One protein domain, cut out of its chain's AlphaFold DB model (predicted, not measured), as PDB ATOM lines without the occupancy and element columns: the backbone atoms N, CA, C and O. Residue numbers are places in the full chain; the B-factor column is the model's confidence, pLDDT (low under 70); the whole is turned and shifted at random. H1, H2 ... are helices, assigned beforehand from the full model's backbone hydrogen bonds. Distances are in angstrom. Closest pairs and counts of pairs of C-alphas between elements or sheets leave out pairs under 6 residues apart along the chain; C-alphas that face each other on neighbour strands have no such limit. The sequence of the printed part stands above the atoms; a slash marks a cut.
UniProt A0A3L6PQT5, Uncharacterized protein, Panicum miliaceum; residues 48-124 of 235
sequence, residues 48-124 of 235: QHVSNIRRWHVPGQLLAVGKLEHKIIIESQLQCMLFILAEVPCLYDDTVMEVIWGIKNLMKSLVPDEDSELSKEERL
ATOM      1  N   GLN A  48      -8.592  71.452 174.311       51.25
ATOM      2  CA  GLN A  48      -7.208  71.620 174.755       51.25
ATOM      3  C   GLN A  48      -6.773  73.093 174.912       51.25
ATOM      4  O   GLN A  48      -6.018  73.424 175.823       51.25
ATOM      5  N   HIS A  49      -7.261  74.004 174.065       58.53
ATOM      6  CA  HIS A  49      -6.992  75.439 174.191       58.53
ATOM      7  C   HIS A  49      -7.691  76.029 175.418       58.53
ATOM      8  O   HIS A  49      -7.072  76.777 176.167       58.53
ATOM      9  N   VAL A  50      -8.940  75.634 175.681       63.00
ATOM     10  CA  VAL A  50      -9.688  76.088 176.865       63.00
ATOM     11  C   VAL A  50      -9.019  75.602 178.156       63.00
ATOM     12  O   VAL A  50      -8.872  76.376 179.102       63.00
ATOM     13  N   SER A  51      -8.554  74.346 178.197       62.28
ATOM     14  CA  SER A  51      -7.818  73.821 179.355       62.28
ATOM     15  C   SER A  51      -6.471  74.513 179.572       62.28
ATOM     16  O   SER A  51      -6.087  74.739 180.716       62.28
ATOM     17  N   ASN A  52      -5.768  74.882 178.498       66.62
ATOM     18  CA  ASN A  52      -4.497  75.600 178.597       66.62
ATOM     19  C   ASN A  52      -4.698  77.036 179.084       66.62
ATOM     20  O   ASN A  52      -3.978  77.469 179.978       66.62
ATOM     21  N   ILE A  53      -5.712  77.743 178.572       70.19
ATOM     22  CA  ILE A  53      -6.057  79.088 179.048       70.19
ATOM     23  C   ILE A  53      -6.345  79.038 180.551       70.19
ATOM     24  O   ILE A  53      -5.733  79.777 181.307       70.19
ATOM     25  N   ARG A  54      -7.169  78.095 181.021       67.94
ATOM     26  CA  ARG A  54      -7.458  77.945 182.461       67.94
ATOM     27  C   ARG A  54      -6.233  77.632 183.317       67.94
ATOM     28  O   ARG A  54      -6.207  77.994 184.485       67.94
ATOM     29  N   ARG A  55      -5.256  76.914 182.764       72.25
ATOM     30  CA  ARG A  55      -4.048  76.517 183.494       72.25
ATOM     31  C   ARG A  55      -3.069  77.675 183.683       72.25
ATOM     32  O   ARG A  55      -2.354  77.681 184.679       72.25
ATOM     33  N   TRP A  56      -3.014  78.602 182.730       70.94
ATOM     34  CA  TRP A  56      -1.982  79.642 182.672       70.94
ATOM     35  C   TRP A  56      -2.517  81.068 182.848       70.94
ATOM     36  O   TRP A  56      -1.727  81.980 183.066       70.94
ATOM     37  N   HIS A  57      -3.834  81.274 182.769       69.94
ATOM     38  CA  HIS A  57      -4.462  82.579 182.969       69.94
ATOM     39  C   HIS A  57      -4.525  82.943 184.452       69.94
ATOM     40  O   HIS A  57      -4.971  82.152 185.284       69.94
ATOM     41  N   VAL A  58      -4.093  84.164 184.769       70.94
ATOM     42  CA  VAL A  58      -4.215  84.748 186.106       70.94
ATOM     43  C   VAL A  58      -5.360  85.770 186.103       70.94
ATOM     44  O   VAL A  58      -5.427  86.598 185.188       70.94
ATOM     45  N   PRO A  59      -6.247  85.776 187.120       69.75
ATOM     46  CA  PRO A  59      -7.318  86.765 187.223       69.75
ATOM     47  C   PRO A  59      -6.800  88.204 187.101       69.75
ATOM     48  O   PRO A  59      -5.809  88.572 187.731       69.75
ATOM     49  N   GLY A  60      -7.479  89.016 186.288       68.12
ATOM     50  CA  GLY A  60      -7.083  90.398 185.995       68.12
ATOM     51  C   GLY A  60      -6.138  90.565 184.799       68.12
ATOM     52  O   GLY A  60      -5.893  91.697 184.390       68.12
ATOM     53  N   GLN A  61      -5.636  89.479 184.199       72.75
ATOM     54  CA  GLN A  61      -4.877  89.551 182.947       72.75
ATOM     55  C   GLN A  61      -5.796  89.593 181.723       72.75
ATOM     56  O   GLN A  61      -6.766  88.836 181.632       72.75
ATOM     57  N   LEU A  62      -5.434  90.443 180.758       80.75
ATOM     58  CA  LEU A  62      -6.050  90.489 179.436       80.75
ATOM     59  C   LEU A  62      -5.473  89.386 178.547       80.75
ATOM     60  O   LEU A  62      -4.255  89.259 178.416       80.75
ATOM     61  N   LEU A  63      -6.344  88.613 177.907       83.38
ATOM     62  CA  LEU A  63      -5.940  87.621 176.918       83.38
ATOM     63  C   LEU A  63      -5.890  88.270 175.532       83.38
ATOM     64  O   LEU A  63      -6.921  88.662 174.994       83.38
ATOM     65  N   ALA A  64      -4.703  88.375 174.941       84.50
ATOM     66  CA  ALA A  64      -4.544  88.841 173.565       84.50
ATOM     67  C   ALA A  64      -5.044  87.773 172.578       84.50
ATOM     68  O   ALA A  64      -4.633  86.612 172.646       84.50
ATOM     69  N   VAL A  65      -5.934  88.152 171.657       83.75
ATOM     70  CA  VAL A  65      -6.551  87.219 170.705       83.75
ATOM     71  C   VAL A  65      -6.395  87.733 169.277       83.75
ATOM     72  O   VAL A  65      -6.722  88.872 168.989       83.75
ATOM     73  N   GLY A  66      -5.946  86.875 168.356       79.31
ATOM     74  CA  GLY A  66      -5.643  87.265 166.965       79.31
ATOM     75  C   GLY A  66      -6.797  87.124 165.977       79.31
ATOM     76  O   GLY A  66      -6.594  87.231 164.773       79.31
ATOM     77  N   LYS A  67      -7.997  86.792 166.463       81.69
ATOM     78  CA  LYS A  67      -9.227  86.708 165.668       81.69
ATOM     79  C   LYS A  67     -10.410  87.165 166.507       81.69
ATOM     80  O   LYS A  67     -10.603  86.666 167.616       81.69
ATOM     81  N   LEU A  68     -11.243  88.034 165.940       79.88
ATOM     82  CA  LEU A  68     -12.441  88.532 166.617       79.88
ATOM     83  C   LEU A  68     -13.406  87.392 166.981       79.88
ATOM     84  O   LEU A  68     -13.964  87.372 168.073       79.88
ATOM     85  N   GLU A  69     -13.534  86.395 166.105       81.50
ATOM     86  CA  GLU A  69     -14.349  85.195 166.338       81.50
ATOM     87  C   GLU A  69     -13.907  84.439 167.596       81.50
ATOM     88  O   GLU A  69     -14.731  84.035 168.415       81.50
ATOM     89  N   HIS A  70     -12.593  84.281 167.784       80.81
ATOM     90  CA  HIS A  70     -12.045  83.621 168.964       80.81
ATOM     91  C   HIS A  70     -12.295  84.441 170.224       80.81
ATOM     92  O   HIS A  70     -12.631  83.853 171.244       80.81
ATOM     93  N   LYS A  71     -12.180  85.774 170.156       82.00
ATOM     94  CA  LYS A  71     -12.508  86.654 171.283       82.00
ATOM     95  C   LYS A  71     -13.952  86.426 171.731       82.00
ATOM     96  O   LYS A  71     -14.176  86.097 172.890       82.00
ATOM     97  N   ILE A  72     -14.900  86.496 170.793       80.56
ATOM     98  CA  ILE A  72     -16.329  86.308 171.077       80.56
ATOM     99  C   ILE A  72     -16.582  84.932 171.699       80.56
ATOM    100  O   ILE A  72     -17.326  84.824 172.672       80.56
ATOM    101  N   ILE A  73     -15.964  83.877 171.162       78.19
ATOM    102  CA  ILE A  73     -16.148  82.506 171.654       78.19
ATOM    103  C   ILE A  73     -15.520  82.313 173.032       78.19
ATOM    104  O   ILE A  73     -16.154  81.701 173.884       78.19
ATOM    105  N   ILE A  74     -14.302  82.807 173.263       77.00
ATOM    106  CA  ILE A  74     -13.604  82.664 174.545       77.00
ATOM    107  C   ILE A  74     -14.369  83.409 175.633       77.00
ATOM    108  O   ILE A  74     -14.659  82.812 176.667       77.00
ATOM    109  N   GLU A  75     -14.755  84.661 175.372       76.88
ATOM    110  CA  GLU A  75     -15.569  85.446 176.298       76.88
ATOM    111  C   GLU A  75     -16.896  84.723 176.548       76.88
ATOM    112  O   GLU A  75     -17.182  84.383 177.686       76.88
ATOM    113  N   SER A  76     -17.643  84.329 175.510       73.88
ATOM    114  CA  SER A  76     -18.951  83.670 175.676       73.88
ATOM    115  C   SER A  76     -18.881  82.305 176.383       73.88
ATOM    116  O   SER A  76     -19.664  82.037 177.292       73.88
ATOM    117  N   GLN A  77     -17.959  81.418 175.992       70.06
ATOM    118  CA  GLN A  77     -17.863  80.060 176.546       70.06
ATOM    119  C   GLN A  77     -17.322  80.044 177.977       70.06
ATOM    120  O   GLN A  77     -17.733  79.198 178.776       70.06
ATOM    121  N   LEU A  78     -16.405  80.954 178.316       64.69
ATOM    122  CA  LEU A  78     -15.892  81.072 179.679       64.69
ATOM    123  C   LEU A  78     -16.868  81.830 180.588       64.69
ATOM    124  O   LEU A  78     -16.975  81.445 181.753       64.69
ATOM    125  N   GLN A  79     -17.659  82.777 180.057       61.72
ATOM    126  CA  GLN A  79     -18.770  83.406 180.790       61.72
ATOM    127  C   GLN A  79     -19.832  82.374 181.190       61.72
ATOM    128  O   GLN A  79     -20.320  82.383 182.316       61.72
ATOM    129  N   CYS A  80     -20.198  81.469 180.274       52.72
ATOM    130  CA  CYS A  80     -21.272  80.501 180.508       52.72
ATOM    131  C   CYS A  80     -20.886  79.363 181.466       52.72
ATOM    132  O   CYS A  80     -21.768  78.748 182.060       52.72
ATOM    133  N   MET A  81     -19.592  79.056 181.621       54.06
ATOM    134  CA  MET A  81     -19.134  77.926 182.441       54.06
ATOM    135  C   MET A  81     -18.760  78.281 183.883       54.06
ATOM    136  O   MET A  81     -18.532  77.366 184.676       54.06
ATOM    137  N   LEU A  82     -18.651  79.563 184.236       50.91
ATOM    138  CA  LEU A  82     -18.126  79.971 185.537       50.91
ATOM    139  C   LEU A  82     -19.143  80.828 186.290       50.91
ATOM    140  O   LEU A  82     -19.284  82.018 186.038       50.91
ATOM    141  N   PHE A  83     -19.837  80.221 187.256       47.50
ATOM    142  CA  PHE A  83     -20.812  80.939 188.075       47.50
ATOM    143  C   PHE A  83     -20.163  82.008 188.974       47.50
ATOM    144  O   PHE A  83     -20.871  82.902 189.412       47.50
ATOM    145  N   ILE A  84     -18.854  81.970 189.276       42.78
ATOM    146  CA  ILE A  84     -18.226  82.897 190.236       42.78
ATOM    147  C   ILE A  84     -16.719  83.120 189.899       42.78
ATOM    148  O   ILE A  84     -15.924  82.190 189.992       42.78
ATOM    149  N   LEU A  85     -16.351  84.377 189.572       44.38
ATOM    150  CA  LEU A  85     -15.060  85.081 189.823       44.38
ATOM    151  C   LEU A  85     -13.865  85.113 188.837       44.38
ATOM    152  O   LEU A  85     -12.824  85.645 189.222       44.38
ATOM    153  N   ALA A  86     -13.960  84.699 187.577       54.16
ATOM    154  CA  ALA A  86     -12.888  85.030 186.623       54.16
ATOM    155  C   ALA A  86     -13.439  85.308 185.226       54.16
ATOM    156  O   ALA A  86     -13.543  84.414 184.389       54.16
ATOM    157  N   GLU A  87     -13.797  86.568 184.983       63.59
ATOM    158  CA  GLU A  87     -13.871  87.082 183.619       63.59
ATOM    159  C   GLU A  87     -12.468  86.962 183.005       63.59
ATOM    160  O   GLU A  87     -11.471  87.315 183.645       63.59
ATOM    161  N   VAL A  88     -12.380  86.408 181.795       69.12
ATOM    162  CA  VAL A  88     -11.147  86.399 180.998       69.12
ATOM    163  C   VAL A  88     -11.304  87.500 179.956       69.12
ATOM    164  O   VAL A  88     -11.770  87.222 178.848       69.12
ATOM    165  N   PRO A  89     -11.000  88.761 180.307       75.81
ATOM    166  CA  PRO A  89     -11.195  89.858 179.379       75.81
ATOM    167  C   PRO A  89     -10.241  89.678 178.196       75.81
ATOM    168  O   PRO A  89      -9.044  89.444 178.385       75.81
ATOM    169  N   CYS A  90     -10.764  89.744 176.972       80.75
ATOM    170  CA  CYS A  90      -9.961  89.542 175.772       80.75
ATOM    171  C   CYS A  90      -9.636  90.876 175.087       80.75
ATOM    172  O   CYS A  90     -10.513  91.702 174.799       80.75
ATOM    173  N   LEU A  91      -8.361  91.062 174.752       85.44
ATOM    174  CA  LEU A  91      -7.870  92.199 173.983       85.44
ATOM    175  C   LEU A  91      -7.792  91.827 172.498       85.44
ATOM    176  O   LEU A  91      -7.223  90.800 172.127       85.44
ATOM    177  N   TYR A  92      -8.403  92.668 171.667       84.56
ATOM    178  CA  TYR A  92      -8.399  92.573 170.210       84.56
ATOM    179  C   TYR A  92      -8.337  94.001 169.668       84.56
ATOM    180  O   TYR A  92      -9.348  94.705 169.673       84.56
ATOM    181  N   ASP A  93      -7.143  94.433 169.282       86.00
ATOM    182  CA  ASP A  93      -6.857  95.733 168.680       86.00
ATOM    183  C   ASP A  93      -5.707  95.593 167.669       86.00
ATOM    184  O   ASP A  93      -5.113  94.517 167.537       86.00
ATOM    185  N   ASP A  94      -5.398  96.671 166.952       83.69
ATOM    186  CA  ASP A  94      -4.359  96.673 165.916       83.69
ATOM    187  C   ASP A  94      -2.973  96.314 166.483       83.69
ATOM    188  O   ASP A  94      -2.192  95.626 165.829       83.69
ATOM    189  N   THR A  95      -2.696  96.681 167.740       84.00
ATOM    190  CA  THR A  95      -1.430  96.357 168.421       84.00
ATOM    191  C   THR A  95      -1.317  94.854 168.673       84.00
ATOM    192  O   THR A  95      -0.282  94.245 168.413       84.00
ATOM    193  N   VAL A  96      -2.390  94.224 169.154       85.06
ATOM    194  CA  VAL A  96      -2.462  92.772 169.356       85.06
ATOM    195  C   VAL A  96      -2.319  92.029 168.034       85.06
ATOM    196  O   VAL A  96      -1.635  91.005 167.981       85.06
ATOM    197  N   MET A  97      -2.943  92.533 166.968       83.88
ATOM    198  CA  MET A  97      -2.841  91.928 165.642       83.88
ATOM    199  C   MET A  97      -1.402  91.955 165.121       83.88
ATOM    200  O   MET A  97      -0.918  90.920 164.662       83.88
ATOM    201  N   GLU A  98      -0.705  93.079 165.283       83.88
ATOM    202  CA  GLU A  98       0.707  93.237 164.926       83.88
ATOM    203  C   GLU A  98       1.612  92.273 165.715       83.88
ATOM    204  O   GLU A  98       2.445  91.570 165.143       83.88
ATOM    205  N   VAL A  99       1.413  92.168 167.035       84.00
ATOM    206  CA  VAL A  99       2.196  91.262 167.896       84.00
ATOM    207  C   VAL A  99       1.971  89.799 167.513       84.00
ATOM    208  O   VAL A  99       2.925  89.029 167.398       84.00
ATOM    209  N   ILE A 100       0.717  89.393 167.298       82.94
ATOM    210  CA  ILE A 100       0.387  88.016 166.909       82.94
ATOM    211  C   ILE A 100       0.939  87.699 165.521       82.94
ATOM    212  O   ILE A 100       1.414  86.585 165.294       82.94
ATOM    213  N   TRP A 101       0.902  88.667 164.607       81.38
ATOM    214  CA  TRP A 101       1.534  88.549 163.304       81.38
ATOM    215  C   TRP A 101       3.060  88.363 163.430       81.38
ATOM    216  O   TRP A 101       3.604  87.415 162.863       81.38
ATOM    217  N   GLY A 102       3.737  89.154 164.268       79.94
ATOM    218  CA  GLY A 102       5.173  89.010 164.535       79.94
ATOM    219  C   GLY A 102       5.546  87.649 165.137       79.94
ATOM    220  O   GLY A 102       6.474  86.991 164.664       79.94
ATOM    221  N   ILE A 103       4.783  87.165 166.125       81.50
ATOM    222  CA  ILE A 103       4.988  85.834 166.728       81.50
ATOM    223  C   ILE A 103       4.826  84.728 165.682       81.50
ATOM    224  O   ILE A 103       5.624  83.793 165.646       81.50
ATOM    225  N   LYS A 104       3.816  84.828 164.812       77.94
ATOM    226  CA  LYS A 104       3.622  83.889 163.700       77.94
ATOM    227  C   LYS A 104       4.815  83.886 162.747       77.94
ATOM    228  O   LYS A 104       5.263  82.811 162.356       77.94
ATOM    229  N   ASN A 105       5.348  85.060 162.410       77.94
ATOM    230  CA  ASN A 105       6.511  85.181 161.532       77.94
ATOM    231  C   ASN A 105       7.776  84.558 162.153       77.94
ATOM    232  O   ASN A 105       8.582  83.945 161.456       77.94
ATOM    233  N   LEU A 106       7.907  84.639 163.481       76.44
ATOM    234  CA  LEU A 106       9.010  84.056 164.248       76.44
ATOM    235  C   LEU A 106       8.773  82.603 164.683       76.44
ATOM    236  O   LEU A 106       9.662  82.012 165.297       76.44
ATOM    237  N   MET A 107       7.618  82.002 164.378       77.81
ATOM    238  CA  MET A 107       7.210  80.714 164.952       77.81
ATOM    239  C   MET A 107       8.249  79.615 164.720       77.81
ATOM    240  O   MET A 107       8.602  78.914 165.659       77.81
ATOM    241  N   LYS A 108       8.831  79.543 163.515       73.62
ATOM    242  CA  LYS A 108       9.887  78.570 163.185       73.62
ATOM    243  C   LYS A 108      11.152  78.723 164.034       73.62
ATOM    244  O   LYS A 108      11.867  77.752 164.244       73.62
ATOM    245  N   SER A 109      11.446  79.936 164.499       76.12
ATOM    246  CA  SER A 109      12.579  80.198 165.387       76.12
ATOM    247  C   SER A 109      12.222  79.986 166.859       76.12
ATOM    248  O   SER A 109      13.085  79.580 167.632       76.12
ATOM    249  N   LEU A 110      10.988  80.305 167.264       75.06
ATOM    250  CA  LEU A 110      10.529  80.202 168.655       75.06
ATOM    251  C   LEU A 110      10.170  78.763 169.039       75.06
ATOM    252  O   LEU A 110      10.409  78.344 170.170       75.06
ATOM    253  N   VAL A 111       9.592  78.017 168.100       81.19
ATOM    254  CA  VAL A 111       9.149  76.632 168.256       81.19
ATOM    255  C   VAL A 111       9.560  75.861 166.993       81.19
ATOM    256  O   VAL A 111       8.766  75.734 166.065       81.19
ATOM    257  N   PRO A 112      10.804  75.351 166.927       77.75
ATOM    258  CA  PRO A 112      11.320  74.676 165.731       77.75
ATOM    259  C   PRO A 112      10.528  73.432 165.310       77.75
ATOM    260  O   PRO A 112      10.512  73.105 164.129       77.75
ATOM    261  N   ASP A 113       9.865  72.768 166.264       80.69
ATOM    262  CA  ASP A 113       9.021  71.586 166.033       80.69
ATOM    263  C   ASP A 113       7.615  71.936 165.491       80.69
ATOM    264  O   ASP A 113       6.821  71.047 165.183       80.69
ATOM    265  N   GLU A 114       7.259  73.225 165.422       75.75
ATOM    266  CA  GLU A 114       5.973  73.690 164.898       75.75
ATOM    267  C   GLU A 114       6.047  73.827 163.368       75.75
ATOM    268  O   GLU A 114       6.511  74.831 162.824       75.75
ATOM    269  N   ASP A 115       5.523  72.827 162.660       69.25
ATOM    270  CA  ASP A 115       5.545  72.738 161.189       69.25
ATOM    271  C   ASP A 115       4.470  73.593 160.481       69.25
ATOM    272  O   ASP A 115       4.204  73.430 159.287       69.25
ATOM    273  N   SER A 116       3.817  74.509 161.197       73.12
ATOM    274  CA  SER A 116       2.768  75.362 160.635       73.12
ATOM    275  C   SER A 116       3.338  76.299 159.560       73.12
ATOM    276  O   SER A 116       4.078  77.244 159.846       73.12
ATOM    277  N   GLU A 117       2.979  76.065 158.296       68.12
ATOM    278  CA  GLU A 117       3.350  76.960 157.200       68.12
ATOM    279  C   GLU A 117       2.487  78.227 157.197       68.12
ATOM    280  O   GLU A 117       1.258  78.165 157.183       68.12
ATOM    281  N   LEU A 118       3.138  79.392 157.146       68.38
ATOM    282  CA  LEU A 118       2.455  80.661 156.897       68.38
ATOM    283  C   LEU A 118       1.924  80.700 155.465       68.38
ATOM    284  O   LEU A 118       2.663  80.409 154.514       68.38
ATOM    285  N   SER A 119       0.667  81.120 155.316       69.62
ATOM    286  CA  SER A 119       0.090  81.446 154.010       69.62
ATOM    287  C   SER A 119       0.860  82.588 153.331       69.62
ATOM    288  O   SER A 119       1.576  83.351 153.983       69.62
ATOM    289  N   LYS A 120       0.738  82.723 152.004       64.62
ATOM    290  CA  LYS A 120       1.426  83.794 151.257       64.62
ATOM    291  C   LYS A 120       0.972  85.181 151.718       64.62
ATOM    292  O   LYS A 120       1.774  86.104 151.736       64.62
ATOM    293  N   GLU A 121      -0.284  85.288 152.126       61.28
ATOM    294  CA  GLU A 121      -0.922  86.486 152.658       61.28
ATOM    295  C   GLU A 121      -0.494  86.786 154.103       61.28
ATOM    296  O   GLU A 121      -0.491  87.939 154.509       61.28
ATOM    297  N   GLU A 122      -0.096  85.785 154.893       62.28
ATOM    298  CA  GLU A 122       0.462  85.997 156.241       62.28
ATOM    299  C   GLU A 122       1.964  86.302 156.221       62.28
ATOM    300  O   GLU A 122       2.497  86.814 157.204       62.28
ATOM    301  N   ARG A 123       2.641  86.046 155.095       62.75
ATOM    302  CA  ARG A 123       4.052  86.394 154.857       62.75
ATOM    303  C   ARG A 123       4.280  87.869 154.520       62.75
ATOM    304  O   ARG A 123       5.380  88.177 154.063       62.75
ATOM    305  N   LEU A 124       3.281  88.746 154.678       63.09
ATOM    306  CA  LEU A 124       3.407  90.187 154.417       63.09
ATOM    307  C   LEU A 124       4.722  90.698 155.004       63.09
ATOM    308  O   LEU A 124       4.891  90.704 156.208       63.09
TER     309      LEU A 124
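AT A GLANCE: This is residues 48 to 124 of the 235 residues of an uncharacterized protein of Panicum miliaceum (UniProt A0A3L6PQT5). Four separate helices are strung along a loose, elongated chain: H1 and H2 near each other towards one end, H3 and little H4 towards the other, followed by a tail without named elements. The links before and after H2 meet in a short parallel pairing, residues 63 to 64 with 90 to 91. The printed part has 77 residues, no named strand, and is all helix, in the order H1 H2 H3 H4. It is loose, radius of gyration of the C-alphas 14.4 A, spanning 42 by 26 by 18 A.

IN THESE COORDINATES: H1, residues 48 to 56, begins at C-alpha 48 (-7.208, 71.620, 174.755) and measures 12.4 A. H2, residues 68 to 81, measures 20.2 A; H3, residues 94 to 105, 16.4 A. H4, residues 107 to 110, measures 5.0 A and ends at C-alpha 110 (10.529, 80.202, 168.655).

HOW THE PARTS SIT: H1 and H2 are close but not clearly touching, their closest C-alphas, Val 50 and Ile 74, 8.0 A apart; at 72 degrees they are only just about perpendicular. H2 and H3 are apart; H3 and H4 meet only through their tight link. Every O i to N i+4 pair is within hydrogen-bond range in H1, H2 and H3; H4 is too short for one.

THE WHOLE: The farthest C-alphas, Ile 84 and Lys 120, are 43.7 A apart. The printed part has no cut; links H1 to H2 and H2 to H3 are long. Residues 109 to 114 stand free. Mean pLDDT of the printed part is 72.3, with 29 residues under 70, among them 78 to 88.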